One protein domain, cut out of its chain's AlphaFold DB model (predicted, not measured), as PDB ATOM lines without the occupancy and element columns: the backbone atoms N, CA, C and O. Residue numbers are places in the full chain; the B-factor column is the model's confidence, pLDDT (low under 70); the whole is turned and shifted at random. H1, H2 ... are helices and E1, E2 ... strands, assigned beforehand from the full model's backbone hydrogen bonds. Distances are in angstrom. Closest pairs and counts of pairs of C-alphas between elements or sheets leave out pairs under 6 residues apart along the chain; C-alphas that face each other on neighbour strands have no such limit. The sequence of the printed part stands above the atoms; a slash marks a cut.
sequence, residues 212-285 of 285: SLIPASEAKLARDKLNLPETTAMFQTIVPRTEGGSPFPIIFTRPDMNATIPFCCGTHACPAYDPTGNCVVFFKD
ATOM      1  N   SER A 212      72.056  16.421 105.542       92.19
ATOM      2  CA  SER A 212      71.655  16.532 106.951       92.19
ATOM      3  C   SER A 212      72.827  16.891 107.857       92.19
ATOM      4  O   SER A 212      73.958  16.466 107.632       92.19
ATOM      5  N   LEU A 213      72.556  17.683 108.896       92.25
ATOM      6  CA  LEU A 213      73.542  18.040 109.917       92.25
ATOM      7  C   LEU A 213      73.869  16.819 110.791       92.25
ATOM      8  O   LEU A 213      72.967  16.125 111.259       92.25
ATOM      9  N   ILE A 214      75.154  16.596 111.060       92.88
ATOM     10  CA  ILE A 214      75.634  15.498 111.906       92.88
ATOM     11  C   ILE A 214      75.844  15.989 113.347       92.88
ATOM     12  O   ILE A 214      76.465  17.040 113.555       92.88
ATOM     13  N   PRO A 215      75.418  15.219 114.366       90.06
ATOM     14  CA  PRO A 215      75.742  15.503 115.758       90.06
ATOM     15  C   PRO A 215      77.253  15.624 116.005       90.06
ATOM     16  O   PRO A 215      78.063  14.853 115.487       90.06
ATOM     17  N   ALA A 216      77.653  16.560 116.871       85.81
ATOM     18  CA  ALA A 216      79.068  16.857 117.099       85.81
ATOM     19  C   ALA A 216      79.899  15.638 117.545       85.81
ATOM     20  O   ALA A 216      81.064  15.537 117.157       85.81
ATOM     21  N   SER A 217      79.305  14.710 118.301       84.19
ATOM     22  CA  SER A 217      79.942  13.469 118.757       84.19
ATOM     23  C   SER A 217      80.283  12.505 117.620       84.19
ATOM     24  O   SER A 217      81.333  11.869 117.655       84.19
ATOM     25  N   GLU A 218      79.423  12.409 116.607       86.12
ATOM     26  CA  GLU A 218      79.578  11.487 115.472       86.12
ATOM     27  C   GLU A 218      80.529  12.055 114.414       86.12
ATOM     28  O   GLU A 218      81.283  11.329 113.769       86.12
ATOM     29  N   ALA A 219      80.573  13.381 114.307       92.12
ATOM     30  CA  ALA A 219      81.418  14.105 113.371       92.12
ATOM     31  C   ALA A 219      82.912  14.154 113.754       92.12
ATOM     32  O   ALA A 219      83.730  14.579 112.937       92.12
ATOM     33  N   LYS A 220      83.299  13.732 114.969       93.38
ATOM     34  CA  LYS A 220      84.680  13.870 115.474       93.38
ATOM     35  C   LYS A 220      85.716  13.239 114.542       93.38
ATOM     36  O   LYS A 220      86.656  13.910 114.134       93.38
ATOM     37  N   LEU A 221      85.508  11.979 114.157       93.19
ATOM     38  CA  LEU A 221      86.446  11.269 113.286       93.19
ATOM     39  C   LEU A 221      86.590  11.960 111.923       93.19
ATOM     40  O   LEU A 221      87.697  12.069 111.408       93.19
ATOM     41  N   ALA A 222      85.486  12.450 111.355       94.50
ATOM     42  CA  ALA A 222      85.521  13.168 110.088       94.50
ATOM     43  C   ALA A 222      86.310  14.480 110.206       94.50
ATOM     44  O   ALA A 222      87.146  14.756 109.349       94.50
ATOM     45  N   ARG A 223      86.116  15.254 111.283       95.38
ATOM     46  CA  ARG A 223      86.897  16.479 111.537       95.38
ATOM     47  C   ARG A 223      88.385  16.188 111.662       95.38
ATOM     48  O   ARG A 223      89.176  16.855 111.004       95.38
ATOM     49  N   ASP A 224      88.749  15.158 112.425       94.56
ATOM     50  CA  ASP A 224      90.143  14.743 112.598       94.56
ATOM     51  C   ASP A 224      90.770  14.355 111.248       94.56
ATOM     52  O   ASP A 224      91.891  14.748 110.934       94.56
ATOM     53  N   LYS A 225      90.033  13.614 110.408       95.44
ATOM     54  CA  LYS A 225      90.494  13.197 109.071       95.44
ATOM     55  C   LYS A 225      90.621  14.356 108.085       95.44
ATOM     56  O   LYS A 225      91.485  14.304 107.212       95.44
ATOM     57  N   LEU A 226      89.774  15.371 108.219       93.94
ATOM     58  CA  LEU A 226      89.755  16.557 107.363       93.94
ATOM     59  C   LEU A 226      90.606  17.714 107.919       93.94
ATOM     60  O   LEU A 226      90.739  18.733 107.250       93.94
ATOM     61  N   ASN A 227      91.218  17.549 109.096       94.75
ATOM     62  CA  ASN A 227      91.968  18.581 109.824       94.75
ATOM     63  C   ASN A 227      91.138  19.850 110.107       94.75
ATOM     64  O   ASN A 227      91.624  20.969 109.943       94.75
ATOM     65  N   LEU A 228      89.880  19.675 110.521       93.31
ATOM     66  CA  LEU A 228      88.949  20.769 110.813       93.31
ATOM     67  C   LEU A 228      88.831  21.042 112.327       93.31
ATOM     68  O   LEU A 228      88.942  20.107 113.122       93.31
ATOM     69  N   PRO A 229      88.556  22.294 112.746       92.94
ATOM     70  CA  PRO A 229      88.265  22.626 114.143       92.94
ATOM     71  C   PRO A 229      87.091  21.828 114.728       92.94
ATOM     72  O   PRO A 229      86.111  21.556 114.038       92.94
ATOM     73  N   GLU A 230      87.128  21.526 116.032       90.19
ATOM     74  CA  GLU A 230      86.062  20.764 116.715       90.19
ATOM     75  C   GLU A 230      84.678  21.433 116.641       90.19
ATOM     76  O   GLU A 230      83.653  20.751 116.674       90.19
ATOM     77  N   THR A 231      84.645  22.760 116.519       89.38
ATOM     78  CA  THR A 231      83.419  23.563 116.428       89.38
ATOM     79  C   THR A 231      82.800  23.572 115.032       89.38
ATOM     80  O   THR A 231      81.671  24.039 114.882       89.38
ATOM     81  N   THR A 232      83.493  23.062 114.010       90.25
ATOM     82  CA  THR A 232      83.000  23.082 112.629       90.25
ATOM     83  C   THR A 232      81.759  22.202 112.486       90.25
ATOM     84  O   THR A 232      81.755  21.024 112.870       90.25
ATOM     85  N   ALA A 233      80.689  22.778 111.936       90.62
ATOM     86  CA  ALA A 233      79.476  22.050 111.592       90.62
ATOM     87  C   ALA A 233      79.766  21.066 110.450       90.62
ATOM     88  O   ALA A 233      80.362  21.435 109.441       90.62
ATOM     89  N   MET A 234      79.339  19.816 110.622       93.88
ATOM     90  CA  MET A 234      79.548  18.750 109.646       93.88
ATOM     91  C   MET A 234      78.201  18.241 109.153       93.88
ATOM     92  O   MET A 234      77.248  18.145 109.923       93.88
ATOM     93  N   PHE A 235      78.150  17.886 107.882       93.75
ATOM     94  CA  PHE A 235      76.965  17.451 107.164       93.75
ATOM     95  C   PHE A 235      77.222  16.092 106.526       93.75
ATOM     96  O   PHE A 235      78.371  15.733 106.263       93.75
ATOM     97  N   GLN A 236      76.160  15.334 106.283       94.12
ATOM     98  CA  GLN A 236      76.206  14.083 105.538       94.12
ATOM     99  C   GLN A 236      75.196  14.071 104.404       94.12
ATOM    100  O   GLN A 236      74.118  14.652 104.517       94.12
ATOM    101  N   THR A 237      75.530  13.325 103.359       93.81
ATOM    102  CA  THR A 237      74.603  12.897 102.308       93.81
ATOM    103  C   THR A 237      74.932  11.463 101.898       93.81
ATOM    104  O   THR A 237      75.993  10.932 102.248       93.81
ATOM    105  N   ILE A 238      74.020  10.824 101.171       93.12
ATOM    106  CA  ILE A 238      74.202   9.484 100.617       93.12
ATOM    107  C   ILE A 238      74.542   9.603  99.135       93.12
ATOM    108  O   ILE A 238      73.726  10.054  98.335       93.12
ATOM    109  N   VAL A 239      75.728   9.130  98.755       89.62
ATOM    110  CA  VAL A 239      76.162   9.117  97.358       89.62
ATOM    111  C   VAL A 239      75.732   7.801  96.704       89.62
ATOM    112  O   VAL A 239      76.106   6.720  97.183       89.62
ATOM    113  N   PRO A 240      74.961   7.845  95.601       87.12
ATOM    114  CA  PRO A 240      74.652   6.651  94.830       87.12
ATOM    115  C   PRO A 240      75.915   6.143  94.121       87.12
ATOM    116  O   PRO A 240      76.686   6.919  93.559       87.12
ATOM    117  N   ARG A 241      76.130   4.823  94.108       83.12
ATOM    118  CA  ARG A 241      77.185   4.210  93.288       83.12
ATOM    119  C   ARG A 241      76.649   3.882  91.903       83.12
ATOM    120  O   ARG A 241      75.563   3.322  91.767       83.12
ATOM    121  N   THR A 242      77.441   4.162  90.876       73.06
ATOM    122  CA  THR A 242      77.241   3.543  89.566       73.06
ATOM    123  C   THR A 242      77.660   2.069  89.649       73.06
ATOM    124  O   THR A 242      78.668   1.752  90.273       73.06
ATOM    125  N   GLU A 243      76.872   1.174  89.039       61.75
ATOM    126  CA  GLU A 243      77.144  -0.274  88.897       61.75
ATOM    127  C   GLU A 243      76.973  -1.154  90.156       61.75
ATOM    128  O   GLU A 243      77.914  -1.758  90.663       61.75
ATOM    129  N   GLY A 244      75.735  -1.295  90.647       66.50
ATOM    130  CA  GLY A 244      75.335  -2.392  91.550       66.50
ATOM    131  C   GLY A 244      75.900  -2.354  92.977       66.50
ATOM    132  O   GLY A 244      75.548  -3.204  93.793       66.50
ATOM    133  N   GLY A 245      76.751  -1.378  93.297       75.56
ATOM    134  CA  GLY A 245      77.219  -1.122  94.655       75.56
ATOM    135  C   GLY A 245      76.148  -0.456  95.517       75.56
ATOM    136  O   GLY A 245      75.374   0.371  95.037       75.56
ATOM    137  N   SER A 246      76.130  -0.780  96.811       82.06
ATOM    138  CA  SER A 246      75.276  -0.079  97.771       82.06
ATOM    139  C   SER A 246      75.665   1.406  97.851       82.06
ATOM    140  O   SER A 246      76.865   1.712  97.843       82.06
ATOM    141  N   PRO A 247      74.688   2.327  97.950       89.12
ATOM    142  CA  PRO A 247      74.956   3.722  98.283       89.12
ATOM    143  C   PRO A 247      75.767   3.821  99.577       89.12
ATOM    144  O   PRO A 247      75.640   2.965 100.457       89.12
ATOM    145  N   PHE A 248      76.593   4.856  99.698       89.94
ATOM    146  CA  PHE A 248      77.436   5.056 100.876       89.94
ATOM    147  C   PHE A 248      77.334   6.500 101.373       89.94
ATOM    148  O   PHE A 248      77.168   7.414 100.561       89.94
ATOM    149  N   PRO A 249      77.396   6.717 102.694       93.50
ATOM    150  CA  PRO A 249      77.411   8.057 103.246       93.50
ATOM    151  C   PRO A 249      78.763   8.718 103.001       93.50
ATOM    152  O   PRO A 249      79.803   8.059 102.997       93.50
ATOM    153  N   ILE A 250      78.745  10.035 102.876       94.06
ATOM    154  CA  ILE A 250      79.933  10.876 102.986       94.06
ATOM    155  C   ILE A 250      79.674  11.961 104.021       94.06
ATOM    156  O   ILE A 250      78.535  12.390 104.195       94.06
ATOM    157  N   ILE A 251      80.733  12.407 104.692       95.06
ATOM    158  CA  ILE A 251      80.686  13.458 105.708       95.06
ATOM    159  C   ILE A 251      81.564  14.621 105.264       95.06
ATOM    160  O   ILE A 251      82.735  14.426 104.957       95.06
ATOM    161  N   PHE A 252      81.035  15.834 105.259       93.06
ATOM    162  CA  PHE A 252      81.721  17.015 104.744       93.06
ATOM    163  C   PHE A 252      81.358  18.260 105.553       93.06
ATOM    164  O   PHE A 252      80.420  18.258 106.345       93.06
ATOM    165  N   THR A 253      82.142  19.321 105.406       90.00
ATOM    166  CA  THR A 253      81.824  20.637 105.976       90.00
ATOM    167  C   THR A 253      81.034  21.464 104.967       90.00
ATOM    168  O   THR A 253      81.026  21.152 103.772       90.00
ATOM    169  N   ARG A 254      80.408  22.552 105.431       81.00
ATOM    170  CA  ARG A 254      79.947  23.614 104.532       81.00
ATOM    171  C   ARG A 254      81.111  24.020 103.607       81.00
ATOM    172  O   ARG A 254      82.221  24.189 104.121       81.00
ATOM    173  N   PRO A 255      80.890  24.134 102.287       72.25
ATOM    174  CA  PRO A 255      81.916  24.589 101.360       72.25
ATOM    175  C   PRO A 255      82.458  25.959 101.763       72.25
ATOM    176  O   PRO A 255      81.702  26.811 102.230       72.25
ATOM    177  N   ASP A 256      83.753  26.185 101.547       68.50
ATOM    178  CA  ASP A 256      84.320  27.515 101.736       68.50
ATOM    179  C   ASP A 256      83.708  28.477 100.715       68.50
ATOM    180  O   ASP A 256      83.789  28.280  99.498       68.50
ATOM    181  N   MET A 257      83.086  29.532 101.232       63.94
ATOM    182  CA  MET A 257      82.511  30.606 100.438       63.94
ATOM    183  C   MET A 257      83.648  31.411  99.810       63.94
ATOM    184  O   MET A 257      84.387  32.096 100.515       63.94
ATOM    185  N   ASN A 258      83.816  31.315  98.490       62.81
ATOM    186  CA  ASN A 258      84.874  32.027  97.777       62.81
ATOM    187  C   ASN A 258      84.266  33.083  96.846       62.81
ATOM    188  O   ASN A 258      83.475  32.749  95.963       62.81
ATOM    189  N   ALA A 259      84.682  34.344  97.014       54.41
ATOM    190  CA  ALA A 259      84.159  35.543  96.334       54.41
ATOM    191  C   ALA A 259      84.147  35.485  94.794       54.41
ATOM    192  O   ALA A 259      83.605  36.373  94.137       54.41
ATOM    193  N   THR A 260      84.831  34.503  94.208       56.19
ATOM    194  CA  THR A 260      85.084  34.378  92.772       56.19
ATOM    195  C   THR A 260      84.147  33.406  92.064       56.19
ATOM    196  O   THR A 260      84.235  33.289  90.841       56.19
ATOM    197  N   ILE A 261      83.261  32.711  92.786       57.31
ATOM    198  CA  ILE A 261      82.287  31.809  92.167       57.31
ATOM    199  C   ILE A 261      81.165  32.664  91.548       57.31
ATOM    200  O   ILE A 261      80.515  33.425  92.269       57.31
ATOM    201  N   PRO A 262      80.929  32.582  90.223       56.12
ATOM    202  CA  PRO A 262      79.786  33.245  89.606       56.12
ATOM    203  C   PRO A 262      78.482  32.754  90.246       56.12
ATOM    204  O   PRO A 262      78.338  31.558  90.514       56.12
ATOM    205  N   PHE A 263      77.511  33.647  90.456       56.47
ATOM    206  CA  PHE A 263      76.152  33.222  90.806       56.47
ATOM    207  C   PHE A 263      75.632  32.272  89.711       56.47
ATOM    208  O   PHE A 263      75.947  32.459  88.537       56.47
ATOM    209  N   CYS A 264      74.897  31.226  90.098       51.09
ATOM    210  CA  CYS A 264      74.508  30.124  89.203       51.09
ATOM    211  C   CYS A 264      75.676  29.243  88.694       51.09
ATOM    212  O   CYS A 264      75.558  28.626  87.651       51.09
ATOM    213  N   CYS A 265      76.798  29.132  89.410       53.41
ATOM    214  CA  CYS A 265      77.789  28.058  89.211       53.41
ATOM    215  C   CYS A 265      77.945  27.256  90.515       53.41
ATOM    216  O   CYS A 265      79.027  27.155  91.085       53.41
ATOM    217  N   GLY A 266      76.823  26.732  91.016       50.53
ATOM    218  CA  GLY A 266      76.679  26.129  92.347       50.53
ATOM    219  C   GLY A 266      77.098  24.665  92.442       50.53
ATOM    220  O   GLY A 266      76.383  23.890  93.063       50.53
ATOM    221  N   THR A 267      78.198  24.271  91.792       59.66
ATOM    222  CA  THR A 267      78.859  23.020  92.183       59.66
ATOM    223  C   THR A 267      79.981  23.370  93.141       59.66
ATOM    224  O   THR A 267      81.062  23.806  92.732       59.66
ATOM    225  N   HIS A 268      79.699  23.207  94.413       70.81
ATOM    226  CA  HIS A 268      80.647  23.279  95.488       70.81
ATOM    227  C   HIS A 268      81.427  21.980  95.544       70.81
ATOM    228  O   HIS A 268      80.878  20.880  95.606       70.81
ATOM    229  N   ALA A 269      82.744  22.121  95.515       77.50
ATOM    230  CA  ALA A 269      83.624  20.994  95.696       77.50
ATOM    231  C   ALA A 269      84.343  21.136  97.032       77.50
ATOM    232  O   ALA A 269      84.950  22.174  97.306       77.50
ATOM    233  N   CYS A 270      84.269  20.107  97.867       85.19
ATOM    234  CA  CYS A 270      84.913  20.106  99.168       85.19
ATOM    235  C   CYS A 270      85.531  18.738  99.488       85.19
ATOM    236  O   CYS A 270      85.063  17.693  99.019       85.19
ATOM    237  N   PRO A 271      86.605  18.711 100.293       91.56
ATOM    238  CA  PRO A 271      87.061  17.481 100.915       91.56
ATOM    239  C   PRO A 271      85.948  16.870 101.776       91.56
ATOM    240  O   PRO A 271      85.329  17.555 102.592       91.56
ATOM    241  N   ALA A 272      85.727  15.571 101.615       93.88
ATOM    242  CA  ALA A 272      84.755  14.800 102.375       93.88
ATOM    243  C   ALA A 272      85.401  13.522 102.922       93.88
ATOM    244  O   ALA A 272      86.420  13.049 102.425       93.88
ATOM    245  N   TYR A 273      84.817  12.950 103.961       95.38
ATOM    246  CA  TYR A 273      85.240  11.698 104.564       95.38
ATOM    247  C   TYR A 273      84.231  10.599 104.231       95.38
ATOM    248  O   TYR A 273      83.045  10.742 104.526       95.38
ATOM    249  N   ASP A 274      84.704   9.506 103.633       94.00
ATOM    250  CA  ASP A 274      83.934   8.273 103.462       94.00
ATOM    251  C   ASP A 274      84.198   7.356 104.671       94.00
ATOM    252  O   ASP A 274      85.280   6.761 104.767       94.00
ATOM    253  N   PRO A 275      83.238   7.207 105.604       92.50
ATOM    254  CA  PRO A 275      83.390   6.325 106.756       92.50
ATOM    255  C   PRO A 275      83.389   4.836 106.373       92.50
ATOM    256  O   PRO A 275      83.911   4.021 107.131       92.50
ATOM    257  N   THR A 276      82.853   4.465 105.205       90.62
ATOM    258  CA  THR A 276      82.817   3.074 104.719       90.62
ATOM    259  C   THR A 276      84.189   2.645 104.209       90.62
ATOM    260  O   THR A 276      84.682   1.573 104.558       90.62
ATOM    261  N   GLY A 277      84.815   3.490 103.388       90.00
ATOM    262  CA  GLY A 277      86.173   3.293 102.879       90.00
ATOM    263  C   GLY A 277      87.275   3.714 103.856       90.00
ATOM    264  O   GLY A 277      88.441   3.385 103.638       90.00
ATOM    265  N   ASN A 278      86.918   4.429 104.929       92.94
ATOM    266  CA  ASN A 278      87.836   5.069 105.874       92.94
ATOM    267  C   ASN A 278      88.904   5.928 105.169       92.94
ATOM    268  O   ASN A 278      90.093   5.892 105.505       92.94
ATOM    269  N   CYS A 279      88.481   6.705 104.175       93.94
ATOM    270  CA  CYS A 279      89.361   7.528 103.358       93.94
ATOM    271  C   CYS A 279      88.789   8.932 103.153       93.94
ATOM    272  O   CYS A 279      87.594   9.179 103.313       93.94
ATOM    273  N   VAL A 280      89.675   9.870 102.823       94.31
ATOM    274  CA  VAL A 280      89.274  11.202 102.369       94.31
ATOM    275  C   VAL A 280      88.990  11.112 100.876       94.31
ATOM    276  O   VAL A 280      89.802  10.593 100.109       94.31
ATOM    277  N   VAL A 281      87.830  11.615 100.485       92.38
ATOM    278  CA  VAL A 281      87.367  11.718  99.106       92.38
ATOM    279  C   VAL A 281      87.134  13.186  98.766       92.38
ATOM    280  O   VAL A 281      87.183  14.064  99.629       92.38
ATOM    281  N   PHE A 282      86.891  13.463  97.492       88.75
ATOM    282  CA  PHE A 282      86.521  14.795  97.042       88.75
ATOM    283  C   PHE A 282      85.064  14.762  96.597       88.75
ATOM    284  O   PHE A 282      84.717  14.018  95.678       88.75
ATOM    285  N   PHE A 283      84.217  15.511  97.297       85.94
ATOM    286  CA  PHE A 283      82.798  15.614  96.996       85.94
ATOM    287  C   PHE A 283      82.551  16.839  96.127       85.94
ATOM    288  O   PHE A 283      83.169  17.883  96.330       85.94
ATOM    289  N   LYS A 284      81.663  16.682  95.152       81.50
ATOM    290  CA  LYS A 284      81.147  17.753  94.316       81.50
ATOM    291  C   LYS A 284      79.635  17.589  94.285       81.50
ATOM    292  O   LYS A 284      79.175  16.522  93.873       81.50
ATOM    293  N   ASP A 285      78.924  18.594  94.774       70.25
ATOM    294  CA  ASP A 285      77.461  18.600  94.810       70.25
ATOM    295  C   ASP A 285      76.824  18.978  93.468       70.25
ATOM    296  O   ASP A 285      77.512  19.427  92.516       70.25
TER     297      ASP A 285
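Overview. This is residues 212 to 285 of the 285 residues of an uncharacterized protein of Scleroderma citrinum Foug A (UniProt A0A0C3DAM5). A strongly twisted sheet of four strands has one short helix, H1, lying across one of its faces, and two loops, residues 241 to 246 and residues 259 to 265, stick out from this body. The 74 printed residues hold H1, then E1, E2, E3 and E4, which stand in that order in an all-antiparallel sheet. The class is mixed, helices and strands, with under half of the residues in named elements. The whole is only just compact, close to loose, with a radius of gyration of the C-alphas of 13.1 A and spans of 35 by 34 by 19 A.

Along the chain. Start at Ser 212 and go on to C-alpha 220 at (84.680, 13.870, 115.474), where H1 begins; it runs to residue 226, 9.9 A away. Next find E1, residues 234 to 239, 16.0 A long, and E2, residues 248 to 253, 17.0 A. E3, residues 269 to 274, covers 14.9 A; E4, residues 279 to 284, covers 15.9 A and ends at C-alpha 284 at (81.147, 17.753, 94.316).

Arrangement. E1 to E4 form a meander, each strand the antiparallel neighbour of the one before. Look for N 235 and O 252, 2.8 A apart, between E1 and E2; N 273 and O 251, 2.7 A, between E2 and E3; and N 281 and O 272, 2.8 A, between E3 and E4. Edge strands E1 and E4 are apart. Residues 212 to 213 pair antiparallel with residues 235 to 236 of E1. H1 is on the sheet at a height of 8.2 A, over E2 and only just over E3, on which 3 of its C-alphas fall. It runs across the strands, at 66 degrees to E2 on the local plane. Its closest C-alphas to E3 are those of Ala 222 and Tyr 273, 5.7 A apart. Every O i to N i+4 pair in H1 is within hydrogen-bond range.

Size, cuts and confidence. The C-alphas of Gly 244 and Ala 259, the two farthest apart, are 39.2 A from each other. The printed part has no cut, and the link from E2 to E3 is long, with 15 residues. Expect low confidence, pLDDT under 70, at residues 243 to 244 and 256 to 267.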